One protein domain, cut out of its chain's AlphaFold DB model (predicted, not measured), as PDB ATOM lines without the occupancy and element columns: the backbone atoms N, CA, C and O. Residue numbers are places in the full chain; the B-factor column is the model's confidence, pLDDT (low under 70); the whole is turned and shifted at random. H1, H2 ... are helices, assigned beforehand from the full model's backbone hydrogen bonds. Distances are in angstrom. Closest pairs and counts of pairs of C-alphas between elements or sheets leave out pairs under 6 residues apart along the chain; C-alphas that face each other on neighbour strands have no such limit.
ATOM      1  N   GLN A  16      74.256  77.977 133.849       96.19
ATOM      2  CA  GLN A  16      75.235  76.968 133.431       96.19
ATOM      3  C   GLN A  16      76.334  77.529 132.525       96.19
ATOM      4  O   GLN A  16      77.474  77.083 132.605       96.19
ATOM      5  N   GLU A  17      76.014  78.474 131.639       96.25
ATOM      6  CA  GLU A  17      77.020  79.115 130.785       96.25
ATOM      7  C   GLU A  17      77.945  80.018 131.599       96.25
ATOM      8  O   GLU A  17      79.148  80.037 131.346       96.25
ATOM      9  N   ILE A  18      77.389  80.717 132.589       96.81
ATOM     10  CA  ILE A  18      78.138  81.602 133.482       96.81
ATOM     11  C   ILE A  18      79.064  80.782 134.381       96.81
ATOM     12  O   ILE A  18      80.267  81.026 134.387       96.81
ATOM     13  N   VAL A  19      78.536  79.762 135.063       96.00
ATOM     14  CA  VAL A  19      79.318  78.855 135.920       96.00
ATOM     15  C   VAL A  19      80.422  78.181 135.117       96.00
ATOM     16  O   VAL A  19      81.571  78.198 135.524       96.00
ATOM     17  N   LYS A  20      80.125  77.698 133.908       96.38
ATOM     18  CA  LYS A  20      81.150  77.099 133.050       96.38
ATOM     19  C   LYS A  20      82.282  78.073 132.699       96.38
ATOM     20  O   LYS A  20      83.422  77.638 132.544       96.38
ATOM     21  N   ALA A  21      81.980  79.357 132.504       95.88
ATOM     22  CA  ALA A  21      83.005  80.369 132.256       95.88
ATOM     23  C   ALA A  21      83.870  80.605 133.507       95.88
ATOM     24  O   ALA A  21      85.087  80.722 133.378       95.88
ATOM     25  N   LEU A  22      83.258  80.608 134.696       94.75
ATOM     26  CA  LEU A  22      83.966  80.686 135.978       94.75
ATOM     27  C   LEU A  22      84.856  79.460 136.213       94.75
ATOM     28  O   LEU A  22      86.046  79.634 136.451       94.75
ATOM     29  N   ASP A  23      84.333  78.246 136.027       93.88
ATOM     30  CA  ASP A  23      85.099  76.998 136.150       93.88
ATOM     31  C   ASP A  23      86.303  76.991 135.195       93.88
ATOM     32  O   ASP A  23      87.406  76.576 135.541       93.88
ATOM     33  N   ALA A  24      86.109  77.465 133.958       92.62
ATOM     34  CA  ALA A  24      87.179  77.554 132.969       92.62
ATOM     35  C   ALA A  24      88.221  78.629 133.307       92.62
ATOM     36  O   ALA A  24      89.354  78.541 132.830       92.62
ATOM     37  N   TYR A  25      87.846  79.656 134.068       91.06
ATOM     38  CA  TYR A  25      88.774  80.642 134.607       91.06
ATOM     39  C   TYR A  25      89.548  80.068 135.793       91.06
ATOM     40  O   TYR A  25      90.770  80.124 135.777       91.06
ATOM     41  N   GLU A  26      88.882  79.426 136.750       89.06
ATOM     42  CA  GLU A  26      89.531  78.769 137.893       89.06
ATOM     43  C   GLU A  26      90.517  77.678 137.445       89.06
ATOM     44  O   GLU A  26      91.661  77.636 137.898       89.06
ATOM     45  N   ALA A  27      90.134  76.868 136.456       88.44
ATOM     46  CA  ALA A  27      90.986  75.824 135.893       88.44
ATOM     47  C   ALA A  27      92.276  76.350 135.231       88.44
ATOM     48  O   ALA A  27      93.188  75.566 134.982       88.44
ATOM     49  N   SER A  42      90.250  87.159 131.180       86.94
ATOM     50  CA  SER A  42      90.230  87.270 129.716       86.94
ATOM     51  C   SER A  42      88.844  86.992 129.125       86.94
ATOM     52  O   SER A  42      88.545  87.438 128.015       86.94
ATOM     53  N   ASP A  43      88.000  86.248 129.846       94.25
ATOM     54  CA  ASP A  43      86.631  85.947 129.435       94.25
ATOM     55  C   ASP A  43      85.684  87.103 129.823       94.25
ATOM     56  O   ASP A  43      85.682  87.538 130.980       94.25
ATOM     57  N   PRO A  44      84.870  87.619 128.882       95.62
ATOM     58  CA  PRO A  44      83.995  88.761 129.136       95.62
ATOM     59  C   PRO A  44      82.877  88.468 130.150       95.62
ATOM     60  O   PRO A  44      82.442  89.386 130.841       95.62
ATOM     61  N   VAL A  45      82.430  87.213 130.274       96.06
ATOM     62  CA  VAL A  45      81.433  86.800 131.273       96.06
ATOM     63  C   VAL A  45      82.050  86.850 132.666       96.06
ATOM     64  O   VAL A  45      81.464  87.429 133.575       96.06
ATOM     65  N   VAL A  46      83.262  86.312 132.817       96.25
ATOM     66  CA  VAL A  46      84.005  86.343 134.088       96.25
ATOM     67  C   VAL A  46      84.321  87.784 134.485       96.25
ATOM     68  O   VAL A  46      84.135  88.166 135.637       96.25
ATOM     69  N   ALA A  47      84.727  88.614 133.520       95.75
ATOM     70  CA  ALA A  47      84.962  90.035 133.747       95.75
ATOM     71  C   ALA A  47      83.701  90.767 134.230       95.75
ATOM     72  O   ALA A  47      83.786  91.608 135.125       95.75
ATOM     73  N   GLU A  48      82.528  90.439 133.684       96.69
ATOM     74  CA  GLU A  48      81.268  91.017 134.150       96.69
ATOM     75  C   GLU A  48      80.887  90.526 135.551       96.69
ATOM     76  O   GLU A  48      80.474  91.342 136.374       96.69
ATOM     77  N   VAL A  49      81.057  89.236 135.859       96.25
ATOM     78  CA  VAL A  49      80.822  88.706 137.214       96.25
ATOM     79  C   VAL A  49      81.732  89.408 138.224       96.25
ATOM     80  O   VAL A  49      81.241  89.927 139.224       96.25
ATOM     81  N   ALA A  50      83.029  89.528 137.928       95.19
ATOM     82  CA  ALA A  50      83.985  90.244 138.772       95.19
ATOM     83  C   ALA A  50      83.603  91.723 138.955       95.19
ATOM     84  O   ALA A  50      83.684  92.262 140.060       95.19
ATOM     85  N   ARG A  51      83.130  92.388 137.890       95.69
ATOM     86  CA  ARG A  51      82.625  93.767 137.967       95.69
ATOM     87  C   ARG A  51      81.400  93.872 138.878       95.69
ATOM     88  O   ARG A  51      81.314  94.816 139.660       95.69
ATOM     89  N   LEU A  52      80.448  92.944 138.763       95.81
ATOM     90  CA  LEU A  52      79.242  92.911 139.593       95.81
ATOM     91  C   LEU A  52      79.593  92.688 141.066       95.81
ATOM     92  O   LEU A  52      79.111  93.446 141.904       95.81
ATOM     93  N   ILE A  53      80.478  91.731 141.363       94.94
ATOM     94  CA  ILE A  53      81.003  91.497 142.715       94.94
ATOM     95  C   ILE A  53      81.632  92.780 143.260       94.94
ATOM     96  O   ILE A  53      81.237  93.235 144.325       94.94
ATOM     97  N   GLY A  54      82.524  93.434 142.507       94.19
ATOM     98  CA  GLY A  54      83.149  94.685 142.947       94.19
ATOM     99  C   GLY A  54      82.144  95.810 143.232       94.19
ATOM    100  O   GLY A  54      82.291  96.548 144.201       94.19
ATOM    101  N   GLU A  55      81.087  95.937 142.427       94.69
ATOM    102  CA  GLU A  55      79.994  96.888 142.679       94.69
ATOM    103  C   GLU A  55      79.160  96.536 143.921       94.69
ATOM    104  O   GLU A  55      78.705  97.440 144.630       94.69
ATOM    105  N   TYR A  56      78.931  95.244 144.177       94.00
ATOM    106  CA  TYR A  56      78.262  94.766 145.385       94.00
ATOM    107  C   TYR A  56      79.112  95.026 146.628       94.00
ATOM    108  O   TYR A  56      78.593  95.613 147.578       94.00
ATOM    109  N   THR A  57      80.408  94.708 146.580       92.38
ATOM    110  CA  THR A  57      81.381  94.985 147.643       92.38
ATOM    111  C   THR A  57      81.463  96.471 147.944       92.38
ATOM    112  O   THR A  57      81.223  96.857 149.078       92.38
ATOM    113  N   ASN A  58      81.665  97.327 146.937       92.69
ATOM    114  CA  ASN A  58      81.733  98.777 147.149       92.69
ATOM    115  C   ASN A  58      80.478  99.320 147.845       92.69
ATOM    116  O   ASN A  58      80.574 100.136 148.758       92.69
ATOM    117  N   ARG A  59      79.287  98.864 147.437       90.19
ATOM    118  CA  ARG A  59      78.042  99.270 148.105       90.19
ATOM    119  C   ARG A  59      77.936  98.721 149.518       90.19
ATOM    120  O   ARG A  59      77.378  99.393 150.377       90.19
ATOM    121  N   PHE A  60      78.385  97.493 149.740       89.94
ATOM    122  CA  PHE A  60      78.410  96.895 151.065       89.94
ATOM    123  C   PHE A  60      79.340  97.675 151.999       89.94
ATOM    124  O   PHE A  60      78.907  98.053 153.081       89.94
ATOM    125  N   ASP A  61      80.537  98.041 151.538       89.88
ATOM    126  CA  ASP A  61      81.452  98.941 152.242       89.88
ATOM    127  C   ASP A  61      80.784 100.280 152.584       89.88
ATOM    128  O   ASP A  61      80.915 100.769 153.706       89.88
ATOM    129  N   GLU A  62      80.036 100.887 151.657       90.12
ATOM    130  CA  GLU A  62      79.273 102.107 151.954       90.12
ATOM    131  C   GLU A  62      78.257 101.889 153.088       90.12
ATOM    132  O   GLU A  62      78.168 102.731 153.982       90.12
ATOM    133  N   TYR A  63      77.537 100.760 153.105       87.88
ATOM    134  CA  TYR A  63      76.630 100.422 154.207       87.88
ATOM    135  C   TYR A  63      77.375 100.218 155.529       87.88
ATOM    136  O   TYR A  63      76.952 100.778 156.536       87.88
ATOM    137  N   CYS A  64      78.490  99.485 155.534       87.31
ATOM    138  CA  CYS A  64      79.318  99.291 156.727       87.31
ATOM    139  C   CYS A  64      79.868 100.615 157.281       87.31
ATOM    140  O   CYS A  64      80.041 100.763 158.485       87.31
ATOM    141  N   ASN A  65      80.151 101.589 156.412       88.81
ATOM    142  CA  ASN A  65      80.632 102.904 156.831       88.81
ATOM    143  C   ASN A  65      79.503 103.845 157.287       88.81
ATOM    144  O   ASN A  65      79.742 104.728 158.113       88.81
ATOM    145  N   GLU A  66      78.297 103.714 156.726       88.50
ATOM    146  CA  GLU A  66      77.156 104.583 157.042       88.50
ATOM    147  C   GLU A  66      76.379 104.119 158.286       88.50
ATOM    148  O   GLU A  66      75.871 104.961 159.034       88.50
ATOM    149  N   TYR A  67      76.304 102.808 158.535       84.25
ATOM    150  CA  TYR A  67      75.514 102.220 159.618       84.25
ATOM    151  C   TYR A  67      76.402 101.480 160.623       84.25
ATOM    152  O   TYR A  67      77.281 100.718 160.243       84.25
ATOM    153  N   GLU A  68      76.133 101.677 161.919       81.50
ATOM    154  CA  GLU A  68      76.816 100.957 163.012       81.50
ATOM    155  C   GLU A  68      76.450  99.462 163.036       81.50
ATOM    156  O   GLU A  68      77.266  98.632 163.421       81.50
ATOM    157  N   GLU A  69      75.244  99.118 162.573       81.56
ATOM    158  CA  GLU A  69      74.778  97.744 162.385       81.56
ATOM    159  C   GLU A  69      74.242  97.578 160.960       81.56
ATOM    160  O   GLU A  69      73.509  98.440 160.460       81.56
ATOM    161  N   LEU A  70      74.580  96.464 160.307       79.50
ATOM    162  CA  LEU A  70      74.135  96.176 158.946       79.50
ATOM    163  C   LEU A  70      72.614  95.954 158.899       79.50
ATOM    164  O   LEU A  70      72.103  95.044 159.556       79.50
ATOM    165  N   PRO A  71      71.868  96.733 158.095       80.31
ATOM    166  CA  PRO A  71      70.442  96.496 157.912       80.31
ATOM    167  C   PRO A  71      70.174  95.120 157.286       80.31
ATOM    168  O   PRO A  71      70.824  94.751 156.307       80.31
ATOM    169  N   GLU A  72      69.138  94.410 157.754       76.50
ATOM    170  CA  GLU A  72      68.730  93.100 157.199       76.50
ATOM    171  C   GLU A  72      68.449  93.162 155.682       76.50
ATOM    172  O   GLU A  72      68.651  92.199 154.944       76.50
ATOM    173  N   GLU A  73      68.027  94.326 155.183       79.69
ATOM    174  CA  GLU A  73      67.732  94.553 153.766       79.69
ATOM    175  C   GLU A  73      68.977  94.619 152.864       79.69
ATOM    176  O   GLU A  73      68.837  94.556 151.639       79.69
ATOM    177  N   VAL A  74      70.185  94.761 153.427       82.19
ATOM    178  CA  VAL A  74      71.428  94.869 152.641       82.19
ATOM    179  C   VAL A  74      71.711  93.576 151.881       82.19
ATOM    180  O   VAL A  74      72.096  93.642 150.713       82.19
ATOM    181  N   LEU A  75      71.457  92.426 152.513       84.38
ATOM    182  CA  LEU A  75      71.674  91.097 151.933       84.38
ATOM    183  C   LEU A  75      70.383  90.440 151.417       84.38
ATOM    184  O   LEU A  75      70.446  89.473 150.671       84.38
ATOM    185  N   ALA A  76      69.206  91.000 151.712       84.81
ATOM    186  CA  ALA A  76      67.917  90.493 151.226       84.81
ATOM    187  C   ALA A  76      67.610  90.842 149.748       84.81
ATOM    188  O   ALA A  76      66.447  90.875 149.338       84.81
ATOM    189  N   TYR A  77      68.622  91.180 148.945       86.06
ATOM    190  CA  TYR A  77      68.436  91.462 147.524       86.06
ATOM    191  C   TYR A  77      68.281  90.158 146.743       86.06
ATOM    192  O   TYR A  77      69.168  89.318 146.765       86.06
ATOM    193  N   GLU A  78      67.171  90.010 146.022       88.12
ATOM    194  CA  GLU A  78      66.940  88.884 145.114       88.12
ATOM    195  C   GLU A  78      67.216  89.329 143.671       88.12
ATOM    196  O   GLU A  78      66.446  90.133 143.132       88.12
ATOM    197  N   PRO A  79      68.294  88.850 143.025       90.62
ATOM    198  CA  PRO A  79      68.628  89.293 141.681       90.62
ATOM    199  C   PRO A  79      67.728  88.669 140.605       90.62
ATOM    200  O   PRO A  79      67.342  87.494 140.668       90.62
ATOM    201  N   ASP A  80      67.413  89.451 139.572       90.19
ATOM    202  CA  ASP A  80      66.479  89.051 138.514       90.19
ATOM    203  C   ASP A  80      67.127  88.133 137.467       90.19
ATOM    204  O   ASP A  80      66.481  87.213 136.956       90.19
ATOM    205  N   THR A  81      68.397  88.375 137.133       94.12
ATOM    206  CA  THR A  81      69.096  87.669 136.051       94.12
ATOM    207  C   THR A  81      70.095  86.648 136.582       94.12
ATOM    208  O   THR A  81      70.612  86.780 137.689       94.12
ATOM    209  N   ALA A  82      70.394  85.620 135.781       95.88
ATOM    210  CA  ALA A  82      71.302  84.549 136.190       95.88
ATOM    211  C   ALA A  82      72.708  85.074 136.534       95.88
ATOM    212  O   ALA A  82      73.279  84.674 137.540       95.88
ATOM    213  N   ILE A  83      73.239  86.013 135.744       95.88
ATOM    214  CA  ILE A  83      74.574  86.575 135.991       95.88
ATOM    215  C   ILE A  83      74.636  87.401 137.273       95.88
ATOM    216  O   ILE A  83      75.626  87.338 137.996       95.88
ATOM    217  N   GLU A  84      73.567  88.130 137.595       95.38
ATOM    218  CA  GLU A  84      73.501  88.838 138.869       95.38
ATOM    219  C   GLU A  84      73.397  87.876 140.045       95.38
ATOM    220  O   GLU A  84      74.011  88.159 141.065       95.38
ATOM    221  N   ARG A  85      72.641  86.776 139.914       94.44
ATOM    222  CA  ARG A  85      72.513  85.755 140.965       94.44
ATOM    223  C   ARG A  85      73.849  85.128 141.289       94.44
ATOM    224  O   ARG A  85      74.261  85.212 142.431       94.44
ATOM    225  N   VAL A  86      74.555  84.626 140.277       96.12
ATOM    226  CA  VAL A  86      75.878  84.019 140.467       96.12
ATOM    227  C   VAL A  86      76.847  85.011 141.116       96.12
ATOM    228  O   VAL A  86      77.497  84.689 142.102       96.12
ATOM    229  N   ALA A  87      76.918  86.247 140.608       95.62
ATOM    230  CA  ALA A  87      77.786  87.267 141.192       95.62
ATOM    231  C   ALA A  87      77.393  87.626 142.635       95.62
ATOM    232  O   ALA A  87      78.261  87.856 143.471       95.62
ATOM    233  N   PHE A  88      76.091  87.709 142.917       94.56
ATOM    234  CA  PHE A  88      75.588  88.048 144.239       94.56
ATOM    235  C   PHE A  88      75.835  86.918 145.238       94.56
ATOM    236  O   PHE A  88      76.308  87.214 146.322       94.56
ATOM    237  N   GLU A  89      75.602  85.662 144.855       94.00
ATOM    238  CA  GLU A  89      75.878  84.472 145.671       94.00
ATOM    239  C   GLU A  89      77.356  84.400 146.065       94.00
ATOM    240  O   GLU A  89      77.660  84.323 147.249       94.00
ATOM    241  N   ILE A  90      78.277  84.555 145.102       94.69
ATOM    242  CA  ILE A  90      79.725  84.586 145.379       94.69
ATOM    243  C   ILE A  90      80.072  85.708 146.364       94.69
ATOM    244  O   ILE A  90      80.832  85.509 147.309       94.69
ATOM    245  N   PHE A  91      79.519  86.902 146.142       94.12
ATOM    246  CA  PHE A  91      79.724  88.034 147.037       94.12
ATOM    247  C   PHE A  91      79.184  87.747 148.450       94.12
ATOM    248  O   PHE A  91      79.876  88.011 149.431       94.12
ATOM    249  N   THR A  92      77.954  87.239 148.573       92.19
ATOM    250  CA  THR A  92      77.326  87.007 149.876       92.19
ATOM    251  C   THR A  92      78.005  85.883 150.629       92.19
ATOM    252  O   THR A  92      78.155  86.010 151.838       92.19
ATOM    253  N   ASP A  93      78.453  84.835 149.940       92.62
ATOM    254  CA  ASP A  93      79.216  83.745 150.547       92.62
ATOM    255  C   ASP A  93      80.527  84.282 151.127       92.62
ATOM    256  O   ASP A  93      80.794  84.081 152.307       92.62
ATOM    257  N   ALA A  94      81.274  85.088 150.362       91.69
ATOM    258  CA  ALA A  94      82.498  85.722 150.854       91.69
ATOM    259  C   ALA A  94      82.251  86.646 152.064       91.69
ATOM    260  O   ALA A  94      83.060  86.691 152.991       91.69
ATOM    261  N   VAL A  95      81.135  87.383 152.080       89.38
ATOM    262  CA  VAL A  95      80.744  88.204 153.238       89.38
ATOM    263  C   VAL A  95      80.349  87.341 154.433       89.38
ATOM    264  O   VAL A  95      80.716  87.665 155.559       89.38
ATOM    265  N   HIS A  96      79.600  86.259 154.220       88.25
ATOM    266  CA  HIS A  96      79.211  85.347 155.290       88.25
ATOM    267  C   HIS A  96      80.421  84.649 155.906       88.25
ATOM    268  O   HIS A  96      80.468  84.547 157.131       88.25
ATOM    269  N   ASP A  97      81.393  84.240 155.094       88.75
ATOM    270  CA  ASP A  97      82.656  83.670 155.560       88.75
ATOM    271  C   ASP A  97      83.428  84.691 156.406       88.75
ATOM    272  O   ASP A  97      83.791  84.399 157.544       88.75
ATOM    273  N   ALA A  98      83.575  85.926 155.917       84.69
ATOM    274  CA  ALA A  98      84.260  86.988 156.654       84.69
ATOM    275  C   ALA A  98      83.588  87.319 158.002       84.69
ATOM    276  O   ALA A  98      84.278  87.536 158.992       84.69
ATOM    277  N   LEU A  99      82.251  87.342 158.058       79.00
ATOM    278  CA  LEU A  99      81.508  87.612 159.296       79.00
ATOM    279  C   LEU A  99      81.531  86.429 160.276       79.00
ATOM    280  O   LEU A  99      81.463  86.645 161.481       79.00
ATOM    281  N   GLN A 100      81.595  85.186 159.786       74.31
ATOM    282  CA  GLN A 100      81.703  84.005 160.652       74.31
ATOM    283  C   GLN A 100      83.096  83.867 161.274       74.31
ATOM    284  O   GLN A 100      83.194  83.412 162.411       74.31
ATOM    285  N   GLU A 101      84.155  84.284 160.576       61.78
ATOM    286  CA  GLU A 101      85.519  84.292 161.121       61.78
ATOM    287  C   GLU A 101      85.701  85.275 162.297       61.78
ATOM    288  O   GLU A 101      86.584  85.065 163.127       61.78
ATOM    289  N   GLU A 102      84.865  86.315 162.426       55.34
ATOM    290  CA  GLU A 102      84.958  87.305 163.516       55.34
ATOM    291  C   GLU A 102      84.346  86.844 164.860       55.34
ATOM    292  O   GLU A 102      84.637  87.452 165.891       55.34
ATOM    293  N   ASP A 103      83.525  85.784 164.888       52.09
ATOM    294  CA  ASP A 103      82.820  85.302 166.101       52.09
ATOM    295  C   ASP A 103      83.568  84.152 166.831       52.09
ATOM    296  O   ASP A 103      83.112  83.659 167.864       52.09
TER     297      ASP A 103
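AT A GLANCE: This is residues 16 to 27 and 42 to 103 of the 105 residues of an uncharacterized protein of Desulfovibrionaceae bacterium (UniProt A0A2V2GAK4). Two long helices, H2 and H3, cross at 46 degrees, touching through residues 49 to 57 of H2 and 83 to 91 of H3 and spreading toward their last residues, while short H1 packs across their starting ends. Residues 96 to 103 stick out. The 74 printed residues hold three named helices, H1, H2, H3 in chain order, and no named strand: all helix, only just compact, close to loose, with a radius of gyration of the C-alphas of 13.5 A and spans of 39 by 26 by 18 A.

HOW THE PARTS SIT: Start at H2, residues 44 to 66: its residues 49 to 57 touch residues 83 to 91 of H3, residues 82 to 101, at a steep tilt, the same way; C-alphas 49 and 87 are closest, 5.2 A. H1, residues 16 to 26, touches H2 about perpendicular, 86 degrees, closest at C-alphas 22 and 46, 6.0 A. H1 touches H3 closest at C-alphas 18 and 83, 6.6 A. In H1, H2 and H3 every O i to N i+4 pair is within hydrogen-bond range.

IN THESE COORDINATES: Find C-alpha 44 at (83.995, 88.761, 129.136); H2 runs 32.8 A from there. H3, 28.7 A, ends at C-alpha 101, (85.519, 84.292, 161.121). H1 measures 15.1 A.

THE WHOLE: Residues 28 to 41 are cut out, leaving C-alphas 27 and 42 13.0 A apart. Residues 67 to 81 form the long link. Look for low pLDDT at 101 to 103.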